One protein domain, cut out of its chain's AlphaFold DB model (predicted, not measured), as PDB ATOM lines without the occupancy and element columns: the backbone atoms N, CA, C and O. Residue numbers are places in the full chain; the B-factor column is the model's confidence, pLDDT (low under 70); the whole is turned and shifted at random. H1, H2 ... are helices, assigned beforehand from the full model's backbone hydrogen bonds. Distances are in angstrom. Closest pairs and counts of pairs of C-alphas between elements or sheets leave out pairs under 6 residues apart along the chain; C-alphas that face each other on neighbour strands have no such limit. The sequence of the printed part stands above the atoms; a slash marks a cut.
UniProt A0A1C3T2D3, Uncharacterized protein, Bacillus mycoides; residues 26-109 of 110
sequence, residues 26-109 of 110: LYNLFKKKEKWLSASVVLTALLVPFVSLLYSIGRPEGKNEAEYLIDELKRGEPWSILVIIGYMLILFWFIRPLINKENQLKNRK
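AT A GLANCE: This is residues 26 to 109 of the 110 residues of an uncharacterized protein of Bacillus mycoides (UniProt A0A1C3T2D3). Two long helices, H2 and H4, run opposite ways as a narrow V, with the shorter H3 set across its closed end and little H1 at the open end of H2. Residues 94 to 109, of which 94 to 107 belong to H4, stick out free of the rest; the body without them spans 46 by 19 by 16 A. The printed part has 84 residues with four named helices, H1 to H4 in chain order, and no named strand: all helix. It is loose, with a radius of gyration of the C-alphas of 16.9 A, and elongated, spanning 56 by 28 by 19 A.

HOW THE PARTS SIT: H1, residues 26 to 30, touches residues 35 to 42 of H2, residues 35 to 56; the closest C-alphas, Leu 29 and Lys 35, are 5.3 A apart. H2 is the hub, touching three helices. It only just touches H3, residues 65 to 75, with 3 pairs of C-alphas within 8 A, the closest Ser 56 and Glu 65 at 6.4 A; they are about perpendicular at 81 degrees. H4, residues 78 to 107, touches H2 with residues 79 to 93 alone, at a steep tilt of 39 degrees, opposite ways; the closest C-alphas are Val 48 and Val 83, 5.3 A. H3 and H4 touch about perpendicular at 74 degrees, closest at the C-alphas of Leu 73 and Ser 80, 5.2 A. H1 is apart from H3 and H4. Packing is mostly crossed: none of the three tilted pairs is shallow. In H1 and H3 every O i to N i+4 pair is within hydrogen-bond range; in H2 17 of 18 are, in H4 24 of 26.

IN THESE COORDINATES: H1 begins at C-alpha 26 (-16.251, -22.856, 41.774) and is 6.3 A long. H2 is 31.5 A long, with a kink of 27 degrees near residue 47. H3 is 15.4 A long. H4, 43.3 A long, has a kink of 26 degrees near residue 94 and ends at C-alpha 107 (-16.770, -50.886, 50.695).

THE WHOLE: The C-alphas farthest apart, Glu 61 and Lys 109, are 56.6 A apart. The printed part has no cut and no long link. The mean pLDDT of the printed part is 84.4; residue 33 and residues 102 to 109 are under 70.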
ATOM      1  N   LEU A  26     -17.347 -23.540  42.451       88.25
ATOM      2  CA  LEU A  26     -16.251 -22.856  41.774       88.25
ATOM      3  C   LEU A  26     -14.955 -23.687  41.807       88.25
ATOM      4  O   LEU A  26     -14.294 -23.855  40.781       88.25
ATOM      5  N   TYR A  27     -14.626 -24.292  42.953       87.69
ATOM      6  CA  TYR A  27     -13.481 -25.199  43.074       87.69
ATOM      7  C   TYR A  27     -13.579 -26.405  42.121       87.69
ATOM      8  O   TYR A  27     -12.608 -26.742  41.432       87.69
ATOM      9  N   ASN A  28     -14.753 -27.038  42.027       84.06
ATOM     10  CA  ASN A  28     -14.974 -28.175  41.124       84.06
ATOM     11  C   ASN A  28     -14.914 -27.768  39.643       84.06
ATOM     12  O   ASN A  28     -14.339 -28.504  38.829       84.06
ATOM     13  N   LEU A  29     -15.403 -26.567  39.314       83.69
ATOM     14  CA  LEU A  29     -15.313 -25.990  37.975       83.69
ATOM     15  C   LEU A  29     -13.849 -25.804  37.542       83.69
ATOM     16  O   LEU A  29     -13.472 -26.250  36.454       83.69
ATOM     17  N   PHE A  30     -12.996 -25.254  38.417       84.88
ATOM     18  CA  PHE A  30     -11.553 -25.123  38.160       84.88
ATOM     19  C   PHE A  30     -10.850 -26.475  38.011       84.88
ATOM     20  O   PHE A  30      -9.970 -26.634  37.164       84.88
ATOM     21  N   LYS A  31     -11.270 -27.489  38.775       83.50
ATOM     22  CA  LYS A  31     -10.759 -28.864  38.645       83.50
ATOM     23  C   LYS A  31     -11.309 -29.606  37.419       83.50
ATOM     24  O   LYS A  31     -10.966 -30.773  37.232       83.50
ATOM     25  N   LYS A  32     -12.135 -28.957  36.583       75.88
ATOM     26  CA  LYS A  32     -12.790 -29.528  35.391       75.88
ATOM     27  C   LYS A  32     -13.617 -30.791  35.688       75.88
ATOM     28  O   LYS A  32     -13.945 -31.528  34.756       75.88
ATOM     29  N   LYS A  33     -13.978 -31.030  36.952       68.88
ATOM     30  CA  LYS A  33     -14.838 -32.141  37.370       68.88
ATOM     31  C   LYS A  33     -16.278 -31.660  37.304       68.88
ATOM     32  O   LYS A  33     -16.602 -30.643  37.899       68.88
ATOM     33  N   GLU A  34     -17.121 -32.375  36.561       72.88
ATOM     34  CA  GLU A  34     -18.565 -32.095  36.487       72.88
ATOM     35  C   GLU A  34     -18.876 -30.634  36.160       72.88
ATOM     36  O   GLU A  34     -19.614 -29.945  36.866       72.88
ATOM     37  N   LYS A  35     -18.263 -30.155  35.071       79.25
ATOM     38  CA  LYS A  35     -18.328 -28.752  34.649       79.25
ATOM     39  C   LYS A  35     -19.761 -28.235  34.535       79.25
ATOM     40  O   LYS A  35     -20.030 -27.145  35.012       79.25
ATOM     41  N   TRP A  36     -20.663 -29.027  33.949       83.75
ATOM     42  CA  TRP A  36     -22.064 -28.645  33.756       83.75
ATOM     43  C   TRP A  36     -22.805 -28.471  35.084       83.75
ATOM     44  O   TRP A  36     -23.362 -27.409  35.326       83.75
ATOM     45  N   LEU A  37     -22.743 -29.466  35.977       82.81
ATOM     46  CA  LEU A  37     -23.387 -29.402  37.294       82.81
ATOM     47  C   LEU A  37     -22.826 -28.240  38.130       82.81
ATOM     48  O   LEU A  37     -23.582 -27.472  38.715       82.81
ATOM     49  N   SER A  38     -21.499 -28.085  38.142       84.06
ATOM     50  CA  SER A  38     -20.816 -27.027  38.893       84.06
ATOM     51  C   SER A  38     -21.177 -25.633  38.370       84.06
ATOM     52  O   SER A  38     -21.464 -24.741  39.161       84.06
ATOM     53  N   ALA A  39     -21.209 -25.445  37.046       87.62
ATOM     54  CA  ALA A  39     -21.609 -24.179  36.436       87.62
ATOM     55  C   ALA A  39     -23.071 -23.833  36.753       87.62
ATOM     56  O   ALA A  39     -23.351 -22.695  37.128       87.62
ATOM     57  N   SER A  40     -23.982 -24.811  36.683       88.56
ATOM     58  CA  SER A  40     -25.381 -24.607  37.068       88.56
ATOM     59  C   SER A  40     -25.505 -24.179  38.529       88.56
ATOM     60  O   SER A  40     -26.174 -23.193  38.803       88.56
ATOM     61  N   VAL A  41     -24.809 -24.837  39.463       88.56
ATOM     62  CA  VAL A  41     -24.863 -24.477  40.894       88.56
ATOM     63  C   VAL A  41     -24.304 -23.079  41.156       88.56
ATOM     64  O   VAL A  41     -24.898 -22.335  41.931       88.56
ATOM     65  N   VAL A  42     -23.212 -22.688  40.489       89.06
ATOM     66  CA  VAL A  42     -22.664 -21.323  40.577       89.06
ATOM     67  C   VAL A  42     -23.696 -20.289  40.121       89.06
ATOM     68  O   VAL A  42     -23.948 -19.321  40.837       89.06
ATOM     69  N   LEU A  43     -24.315 -20.504  38.955       90.88
ATOM     70  CA  LEU A  43     -25.336 -19.601  38.422       90.88
ATOM     71  C   LEU A  43     -26.551 -19.534  39.348       90.88
ATOM     72  O   LEU A  43     -27.010 -18.447  39.686       90.88
ATOM     73  N   THR A  44     -27.038 -20.682  39.806       89.00
ATOM     74  CA  THR A  44     -28.190 -20.780  40.702       89.00
ATOM     75  C   THR A  44     -27.925 -20.116  42.056       89.00
ATOM     76  O   THR A  44     -28.791 -19.397  42.544       89.00
ATOM     77  N   ALA A  45     -26.735 -20.278  42.643       89.06
ATOM     78  CA  ALA A  45     -26.382 -19.667  43.927       89.06
ATOM     79  C   ALA A  45     -26.372 -18.129  43.887       89.06
ATOM     80  O   ALA A  45     -26.576 -17.498  44.921       89.06
ATOM     81  N   LEU A  46     -26.167 -17.529  42.710       89.25
ATOM     82  CA  LEU A  46     -26.259 -16.081  42.506       89.25
ATOM     83  C   LEU A  46     -27.668 -15.641  42.099       89.25
ATOM     84  O   LEU A  46     -28.185 -14.641  42.592       89.25
ATOM     85  N   LEU A  47     -28.295 -16.389  41.194       91.00
ATOM     86  CA  LEU A  47     -29.560 -16.011  40.579       91.00
ATOM     87  C   LEU A  47     -30.737 -16.181  41.542       91.00
ATOM     88  O   LEU A  47     -31.605 -15.318  41.585       91.00
ATOM     89  N   VAL A  48     -30.750 -17.238  42.358       90.31
ATOM     90  CA  VAL A  48     -31.820 -17.497  43.335       90.31
ATOM     91  C   VAL A  48     -31.985 -16.365  44.356       90.31
ATOM     92  O   VAL A  48     -33.093 -15.835  44.436       90.31
ATOM     93  N   PRO A  49     -30.951 -15.940  45.112       87.31
ATOM     94  CA  PRO A  49     -31.114 -14.840  46.061       87.31
ATOM     95  C   PRO A  49     -31.453 -13.528  45.348       87.31
ATOM     96  O   PRO A  49     -32.266 -12.761  45.850       87.31
ATOM     97  N   PHE A  50     -30.892 -13.281  44.162       88.81
ATOM     98  CA  PHE A  50     -31.165 -12.064  43.404       88.81
ATOM     99  C   PHE A  50     -32.623 -11.983  42.931       88.81
ATOM    100  O   PHE A  50     -33.300 -10.992  43.193       88.81
ATOM    101  N   VAL A  51     -33.137 -13.043  42.299       88.81
ATOM    102  CA  VAL A  51     -34.538 -13.130  41.860       88.81
ATOM    103  C   VAL A  51     -35.478 -13.096  43.063       88.81
ATOM    104  O   VAL A  51     -36.457 -12.355  43.049       88.81
ATOM    105  N   SER A  52     -35.155 -13.830  44.130       85.75
ATOM    106  CA  SER A  52     -35.959 -13.830  45.354       85.75
ATOM    107  C   SER A  52     -36.047 -12.435  45.977       85.75
ATOM    108  O   SER A  52     -37.124 -12.049  46.421       85.75
ATOM    109  N   LEU A  53     -34.949 -11.670  45.995       86.75
ATOM    110  CA  LEU A  53     -34.946 -10.291  46.485       86.75
ATOM    111  C   LEU A  53     -35.772  -9.378  45.579       86.75
ATOM    112  O   LEU A  53     -36.657  -8.690  46.077       86.75
ATOM    113  N   LEU A  54     -35.537  -9.409  44.263       87.81
ATOM    114  CA  LEU A  54     -36.239  -8.549  43.304       87.81
ATOM    115  C   LEU A  54     -37.761  -8.697  43.383       87.81
ATOM    116  O   LEU A  54     -38.471  -7.693  43.432       87.81
ATOM    117  N   TYR A  55     -38.259  -9.931  43.435       85.50
ATOM    118  CA  TYR A  55     -39.699 -10.193  43.480       85.50
ATOM    119  C   TYR A  55     -40.305  -9.983  44.872       85.50
ATOM    120  O   TYR A  55     -41.506  -9.747  44.983       85.50
ATOM    121  N   SER A  56     -39.492  -9.989  45.934       81.69
ATOM    122  CA  SER A  56     -39.964  -9.736  47.302       81.69
ATOM    123  C   SER A  56     -40.061  -8.248  47.664       81.69
ATOM    124  O   SER A  56     -40.700  -7.927  48.663       81.69
ATOM    125  N   ILE A  57     -39.487  -7.329  46.870       80.38
ATOM    126  CA  ILE A  57     -39.546  -5.870  47.118       80.38
ATOM    127  C   ILE A  57     -40.987  -5.323  47.047       80.38
ATOM    128  O   ILE A  57     -41.294  -4.324  47.691       80.38
ATOM    129  N   GLY A  58     -41.882  -5.988  46.310       73.00
ATOM    130  CA  GLY A  58     -43.303  -5.625  46.183       73.00
ATOM    131  C   GLY A  58     -44.263  -6.505  46.990       73.00
ATOM    132  O   GLY A  58     -45.448  -6.556  46.665       73.00
ATOM    133  N   ARG A  59     -43.767  -7.250  47.988       83.12
ATOM    134  CA  ARG A  59     -44.578  -8.202  48.760       83.12
ATOM    135  C   ARG A  59     -45.705  -7.491  49.541       83.12
ATOM    136  O   ARG A  59     -45.451  -6.443  50.134       83.12
ATOM    137  N   PRO A  60     -46.915  -8.083  49.630       80.62
ATOM    138  CA  PRO A  60     -47.976  -7.596  50.512       80.62
ATOM    139  C   PRO A  60     -47.541  -7.499  51.983       80.62
ATOM    140  O   PRO A  60     -46.818  -8.363  52.487       80.62
ATOM    141  N   GLU A  61     -48.029  -6.479  52.692       77.62
ATOM    142  CA  GLU A  61     -47.788  -6.323  54.130       77.62
ATOM    143  C   GLU A  61     -48.326  -7.523  54.935       77.62
ATOM    144  O   GLU A  61     -49.330  -8.138  54.571       77.62
ATOM    145  N   GLY A  62     -47.654  -7.861  56.041       79.31
ATOM    146  CA  GLY A  62     -48.078  -8.934  56.953       79.31
ATOM    147  C   GLY A  62     -47.752 -10.361  56.501       79.31
ATOM    148  O   GLY A  62     -48.208 -11.308  57.129       79.31
ATOM    149  N   LYS A  63     -46.975 -10.532  55.427       81.50
ATOM    150  CA  LYS A  63     -46.359 -11.818  55.057       81.50
ATOM    151  C   LYS A  63     -44.854 -11.721  55.186       81.50
ATOM    152  O   LYS A  63     -44.321 -10.623  55.014       81.50
ATOM    153  N   ASN A  64     -44.171 -12.840  55.413       86.25
ATOM    154  CA  ASN A  64     -42.709 -12.926  55.280       86.25
ATOM    155  C   ASN A  64     -42.270 -13.383  53.871       86.25
ATOM    156  O   ASN A  64     -43.095 -13.717  53.015       86.25
ATOM    157  N   GLU A  65     -40.961 -13.361  53.596       85.88
ATOM    158  CA  GLU A  65     -40.397 -13.678  52.272       85.88
ATOM    159  C   GLU A  65     -40.705 -15.121  51.852       85.88
ATOM    160  O   GLU A  65     -40.993 -15.393  50.687       85.88
ATOM    161  N   ALA A  66     -40.650 -16.045  52.813       85.25
ATOM    162  CA  ALA A  66     -40.853 -17.466  52.569       85.25
ATOM    163  C   ALA A  66     -42.327 -17.782  52.283       85.25
ATOM    164  O   ALA A  66     -42.630 -18.514  51.343       85.25
ATOM    165  N   GLU A  67     -43.246 -17.202  53.049       88.25
ATOM    166  CA  GLU A  67     -44.690 -17.321  52.831       88.25
ATOM    167  C   GLU A  67     -45.094 -16.778  51.468       88.25
ATOM    168  O   GLU A  67     -45.858 -17.420  50.748       88.25
ATOM    169  N   TYR A  68     -44.543 -15.627  51.082       90.31
ATOM    170  CA  TYR A  68     -44.812 -15.049  49.775       90.31
ATOM    171  C   TYR A  68     -44.309 -15.930  48.636       90.31
ATOM    172  O   TYR A  68     -45.059 -16.197  47.703       90.31
ATOM    173  N   LEU A  69     -43.091 -16.467  48.748       90.00
ATOM    174  CA  LEU A  69     -42.568 -17.427  47.776       90.00
ATOM    175  C   LEU A  69     -43.478 -18.661  47.641       90.00
ATOM    176  O   LEU A  69     -43.720 -19.124  46.529       90.00
ATOM    177  N   ILE A  70     -43.984 -19.196  48.756       91.38
ATOM    178  CA  ILE A  70     -44.871 -20.370  48.756       91.38
ATOM    179  C   ILE A  70     -46.224 -20.044  48.116       91.38
ATOM    180  O   ILE A  70     -46.772 -20.865  47.378       91.38
ATOM    181  N   ASP A  71     -46.786 -18.873  48.391       91.81
ATOM    182  CA  ASP A  71     -48.060 -18.467  47.800       91.81
ATOM    183  C   ASP A  71     -47.946 -18.234  46.293       91.81
ATOM    184  O   ASP A  71     -48.830 -18.640  45.538       91.81
ATOM    185  N   GLU A  72     -46.838 -17.656  45.848       92.38
ATOM    186  CA  GLU A  72     -46.536 -17.441  44.432       92.38
ATOM    187  C   GLU A  72     -46.262 -18.777  43.722       92.38
ATOM    188  O   GLU A  72     -46.741 -19.007  42.610       92.38
ATOM    189  N   LEU A  73     -45.640 -19.735  44.417       92.56
ATOM    190  CA  LEU A  73     -45.498 -21.109  43.934       92.56
ATOM    191  C   LEU A  73     -46.852 -21.792  43.732       92.56
ATOM    192  O   LEU A  73     -47.061 -22.441  42.708       92.56
ATOM    193  N   LYS A  74     -47.793 -21.628  44.670       93.06
ATOM    194  CA  LYS A  74     -49.159 -22.165  44.528       93.06
ATOM    195  C   LYS A  74     -49.917 -21.519  43.368       93.06
ATOM    196  O   LYS A  74     -50.764 -22.174  42.768       93.06
ATOM    197  N   ARG A  75     -49.622 -20.254  43.056       93.31
ATOM    198  CA  ARG A  75     -50.161 -19.542  41.886       93.31
ATOM    199  C   ARG A  75     -49.506 -19.974  40.572       93.31
ATOM    200  O   ARG A  75     -50.031 -19.655  39.512       93.31
ATOM    201  N   GLY A  76     -48.413 -20.736  40.636       91.62
ATOM    202  CA  GLY A  76     -47.672 -21.199  39.465       91.62
ATOM    203  C   GLY A  76     -46.771 -20.126  38.860       91.62
ATOM    204  O   GLY A  76     -46.446 -20.201  37.677       91.62
ATOM    205  N   GLU A  77     -46.366 -19.131  39.649       93.50
ATOM    206  CA  GLU A  77     -45.563 -18.015  39.161       93.50
ATOM    207  C   GLU A  77     -44.168 -18.496  38.724       93.50
ATOM    208  O   GLU A  77     -43.448 -19.098  39.532       93.50
ATOM    209  N   PRO A  78     -43.731 -18.243  37.473       91.12
ATOM    210  CA  PRO A  78     -42.505 -18.834  36.930       91.12
ATOM    211  C   PRO A  78     -41.248 -18.541  37.750       91.12
ATOM    212  O   PRO A  78     -40.368 -19.396  37.877       91.12
ATOM    213  N   TRP A  79     -41.162 -17.344  38.335       91.69
ATOM    214  CA  TRP A  79     -40.026 -16.938  39.159       91.69
ATOM    215  C   TRP A  79     -39.933 -17.778  40.441       91.69
ATOM    216  O   TRP A  79     -38.840 -18.179  40.839       91.69
ATOM    217  N   SER A  80     -41.078 -18.103  41.049       91.88
ATOM    218  CA  SER A  80     -41.142 -18.891  42.280       91.88
ATOM    219  C   SER A  80     -40.744 -20.346  42.018       91.88
ATOM    220  O   SER A  80     -39.953 -20.919  42.768       91.88
ATOM    221  N   ILE A  81     -41.184 -20.919  40.891       93.12
ATOM    222  CA  ILE A  81     -40.789 -22.263  40.451       93.12
ATOM    223  C   ILE A  81     -39.283 -22.313  40.198       93.12
ATOM    224  O   ILE A  81     -38.608 -23.236  40.659       93.12
ATOM    225  N   LEU A  82     -38.739 -21.304  39.510       92.12
ATOM    226  CA  LEU A  82     -37.305 -21.195  39.261       92.12
ATOM    227  C   LEU A  82     -36.520 -21.175  40.576       92.12
ATOM    228  O   LEU A  82     -35.537 -21.906  40.718       92.12
ATOM    229  N   VAL A  83     -36.954 -20.361  41.540       92.12
ATOM    230  CA  VAL A  83     -36.320 -20.243  42.860       92.12
ATOM    231  C   VAL A  83     -36.340 -21.583  43.603       92.12
ATOM    232  O   VAL A  83     -35.308 -22.007  44.128       92.12
ATOM    233  N   ILE A  84     -37.467 -22.298  43.586       93.62
ATOM    234  CA  ILE A  84     -37.610 -23.610  44.235       93.62
ATOM    235  C   ILE A  84     -36.730 -24.675  43.579       93.62
ATOM    236  O   ILE A  84     -36.008 -25.388  44.280       93.62
ATOM    237  N   ILE A  85     -36.725 -24.758  42.246       93.56
ATOM    238  CA  ILE A  85     -35.828 -25.664  41.511       93.56
ATOM    239  C   ILE A  85     -34.372 -25.325  41.835       93.56
ATOM    240  O   ILE A  85     -33.552 -26.220  42.049       93.56
ATOM    241  N   GLY A  86     -34.050 -24.036  41.929       92.00
ATOM    242  CA  GLY A  86     -32.724 -23.580  42.300       92.00
ATOM    243  C   GLY A  86     -32.294 -24.060  43.688       92.00
ATOM    244  O   GLY A  86     -31.196 -24.601  43.842       92.00
ATOM    245  N   TYR A  87     -33.173 -23.959  44.687       91.38
ATOM    246  CA  TYR A  87     -32.906 -24.522  46.013       91.38
ATOM    247  C   TYR A  87     -32.726 -26.039  45.981       91.38
ATOM    248  O   TYR A  87     -31.794 -26.547  46.607       91.38
ATOM    249  N   MET A  88     -33.543 -26.768  45.217       93.25
ATOM    250  CA  MET A  88     -33.388 -28.219  45.062       93.25
ATOM    251  C   MET A  88     -32.030 -28.592  44.451       93.25
ATOM    252  O   MET A  88     -31.387 -29.529  44.926       93.25
ATOM    253  N   LEU A  89     -31.554 -27.846  43.449       91.81
ATOM    254  CA  LEU A  89     -30.235 -28.063  42.843       91.81
ATOM    255  C   LEU A  89     -29.094 -27.833  43.841       91.81
ATOM    256  O   LEU A  89     -28.166 -28.643  43.910       91.81
ATOM    257  N   ILE A  90     -29.166 -26.762  44.636       89.44
ATOM    258  CA  ILE A  90     -28.164 -26.471  45.671       89.44
ATOM    259  C   ILE A  90     -28.186 -27.557  46.759       89.44
ATOM    260  O   ILE A  90     -27.130 -28.032  47.176       89.44
ATOM    261  N   LEU A  91     -29.366 -28.012  47.190       90.50
ATOM    262  CA  LEU A  91     -29.487 -29.112  48.153       90.50
ATOM    263  C   LEU A  91     -28.895 -30.414  47.603       90.50
ATOM    264  O   LEU A  91     -28.103 -31.071  48.281       90.50
ATOM    265  N   PHE A  92     -29.216 -30.759  46.355       90.06
ATOM    266  CA  PHE A  92     -28.665 -31.937  45.691       90.06
ATOM    267  C   PHE A  92     -27.132 -31.888  45.623       90.06
ATOM    268  O   PHE A  92     -26.467 -32.894  45.888       90.06
ATOM    269  N   TRP A  93     -26.561 -30.713  45.342       89.38
ATOM    270  CA  TRP A  93     -25.114 -30.501  45.324       89.38
ATOM    271  C   TRP A  93     -24.440 -30.867  46.652       89.38
ATOM    272  O   TRP A  93     -23.396 -31.523  46.643       89.38
ATOM    273  N   PHE A  94     -25.044 -30.507  47.788       87.12
ATOM    274  CA  PHE A  94     -24.514 -30.849  49.112       87.12
ATOM    275  C   PHE A  94     -24.741 -32.313  49.504       87.12
ATOM    276  O   PHE A  94     -23.871 -32.917  50.136       87.12
ATOM    277  N   ILE A  95     -25.872 -32.906  49.118       87.62
ATOM    278  CA  ILE A  95     -26.217 -34.296  49.462       87.62
ATOM    279  C   ILE A  95     -25.323 -35.298  48.718       87.62
ATOM    280  O   ILE A  95     -24.860 -36.290  49.284       87.62
ATOM    281  N   ARG A  96     -25.022 -35.031  47.448       85.88
ATOM    282  CA  ARG A  96     -24.243 -35.923  46.580       85.88
ATOM    283  C   ARG A  96     -22.892 -36.391  47.168       85.88
ATOM    284  O   ARG A  96     -22.639 -37.599  47.172       85.88
ATOM    285  N   PRO A  97     -21.996 -35.515  47.670       82.25
ATOM    286  CA  PRO A  97     -20.744 -35.956  48.283       82.25
ATOM    287  C   PRO A  97     -20.941 -36.705  49.609       82.25
ATOM    288  O   PRO A  97     -20.086 -37.523  49.948       82.25
ATOM    289  N   LEU A  98     -22.031 -36.462  50.351       82.00
ATOM    290  CA  LEU A  98     -22.341 -37.196  51.585       82.00
ATOM    291  C   LEU A  98     -22.652 -38.667  51.276       82.00
ATOM    292  O   LEU A  98     -22.012 -39.554  51.840       82.00
ATOM    293  N   ILE A  99     -23.520 -38.915  50.290       79.75
ATOM    294  CA  ILE A  99     -23.876 -40.271  49.836       79.75
ATOM    295  C   ILE A  99     -22.644 -41.010  49.290       79.75
ATOM    296  O   ILE A  99     -22.396 -42.173  49.610       79.75
ATOM    297  N   ASN A 100     -21.818 -40.328  48.490       75.06
ATOM    298  CA  ASN A 100     -20.620 -40.949  47.922       75.06
ATOM    299  C   ASN A 100     -19.585 -41.330  48.992       75.06
ATOM    300  O   ASN A 100     -18.906 -42.342  48.835       75.06
ATOM    301  N   LYS A 101     -19.454 -40.561  50.081       70.12
ATOM    302  CA  LYS A 101     -18.549 -40.913  51.190       70.12
ATOM    303  C   LYS A 101     -19.025 -42.148  51.953       70.12
ATOM    304  O   LYS A 101     -18.196 -42.995  52.282       70.12
ATOM    305  N   GLU A 102     -20.325 -42.272  52.201       65.00
ATOM    306  CA  GLU A 102     -20.907 -43.426  52.898       65.00
ATOM    307  C   GLU A 102     -20.658 -44.737  52.134       65.00
ATOM    308  O   GLU A 102     -20.161 -45.710  52.705       65.00
ATOM    309  N   ASN A 103     -20.874 -44.728  50.816       62.47
ATOM    310  CA  ASN A 103     -20.628 -45.892  49.958       62.47
ATOM    311  C   ASN A 103     -19.148 -46.320  49.939       62.47
ATOM    312  O   ASN A 103     -18.838 -47.512  49.949       62.47
ATOM    313  N   GLN A 104     -18.218 -45.361  49.965       59.44
ATOM    314  CA  GLN A 104     -16.775 -45.636  50.007       59.44
ATOM    315  C   GLN A 104     -16.328 -46.201  51.365       59.44
ATOM    316  O   GLN A 104     -15.451 -47.060  51.419       59.44
ATOM    317  N   LEU A 105     -16.932 -45.744  52.468       67.69
ATOM    318  CA  LEU A 105     -16.662 -46.268  53.812       67.69
ATOM    319  C   LEU A 105     -17.214 -47.687  53.993       67.69
ATOM    320  O   LEU A 105     -16.559 -48.510  54.631       67.69
ATOM    321  N   LYS A 106     -18.380 -47.985  53.411       64.94
ATOM    322  CA  LYS A 106     -18.982 -49.323  53.441       64.94
ATOM    323  C   LYS A 106     -18.137 -50.351  52.679       64.94
ATOM    324  O   LYS A 106     -17.880 -51.423  53.213       64.94
ATOM    325  N   ASN A 107     -17.623 -49.998  51.498       62.31
ATOM    326  CA  ASN A 107     -16.770 -50.886  50.695       62.31
ATOM    327  C   ASN A 107     -15.365 -51.122  51.275       62.31
ATOM    328  O   ASN A 107     -14.721 -52.081  50.882       62.31
ATOM    329  N   ARG A 108     -14.872 -50.273  52.190       65.62
ATOM    330  CA  ARG A 108     -13.587 -50.491  52.888       65.62
ATOM    331  C   ARG A 108     -13.690 -51.405  54.114       65.62
ATOM    332  O   ARG A 108     -12.660 -51.757  54.676       65.62
ATOM    333  N   LYS A 109     -14.908 -51.696  54.583       62.59
ATOM    334  CA  LYS A 109     -15.174 -52.548  55.756       62.59
ATOM    335  C   LYS A 109     -15.580 -53.983  55.389       62.59
ATOM    336  O   LYS A 109     -15.788 -54.777  56.301       62.59
TER     337      LYS A 109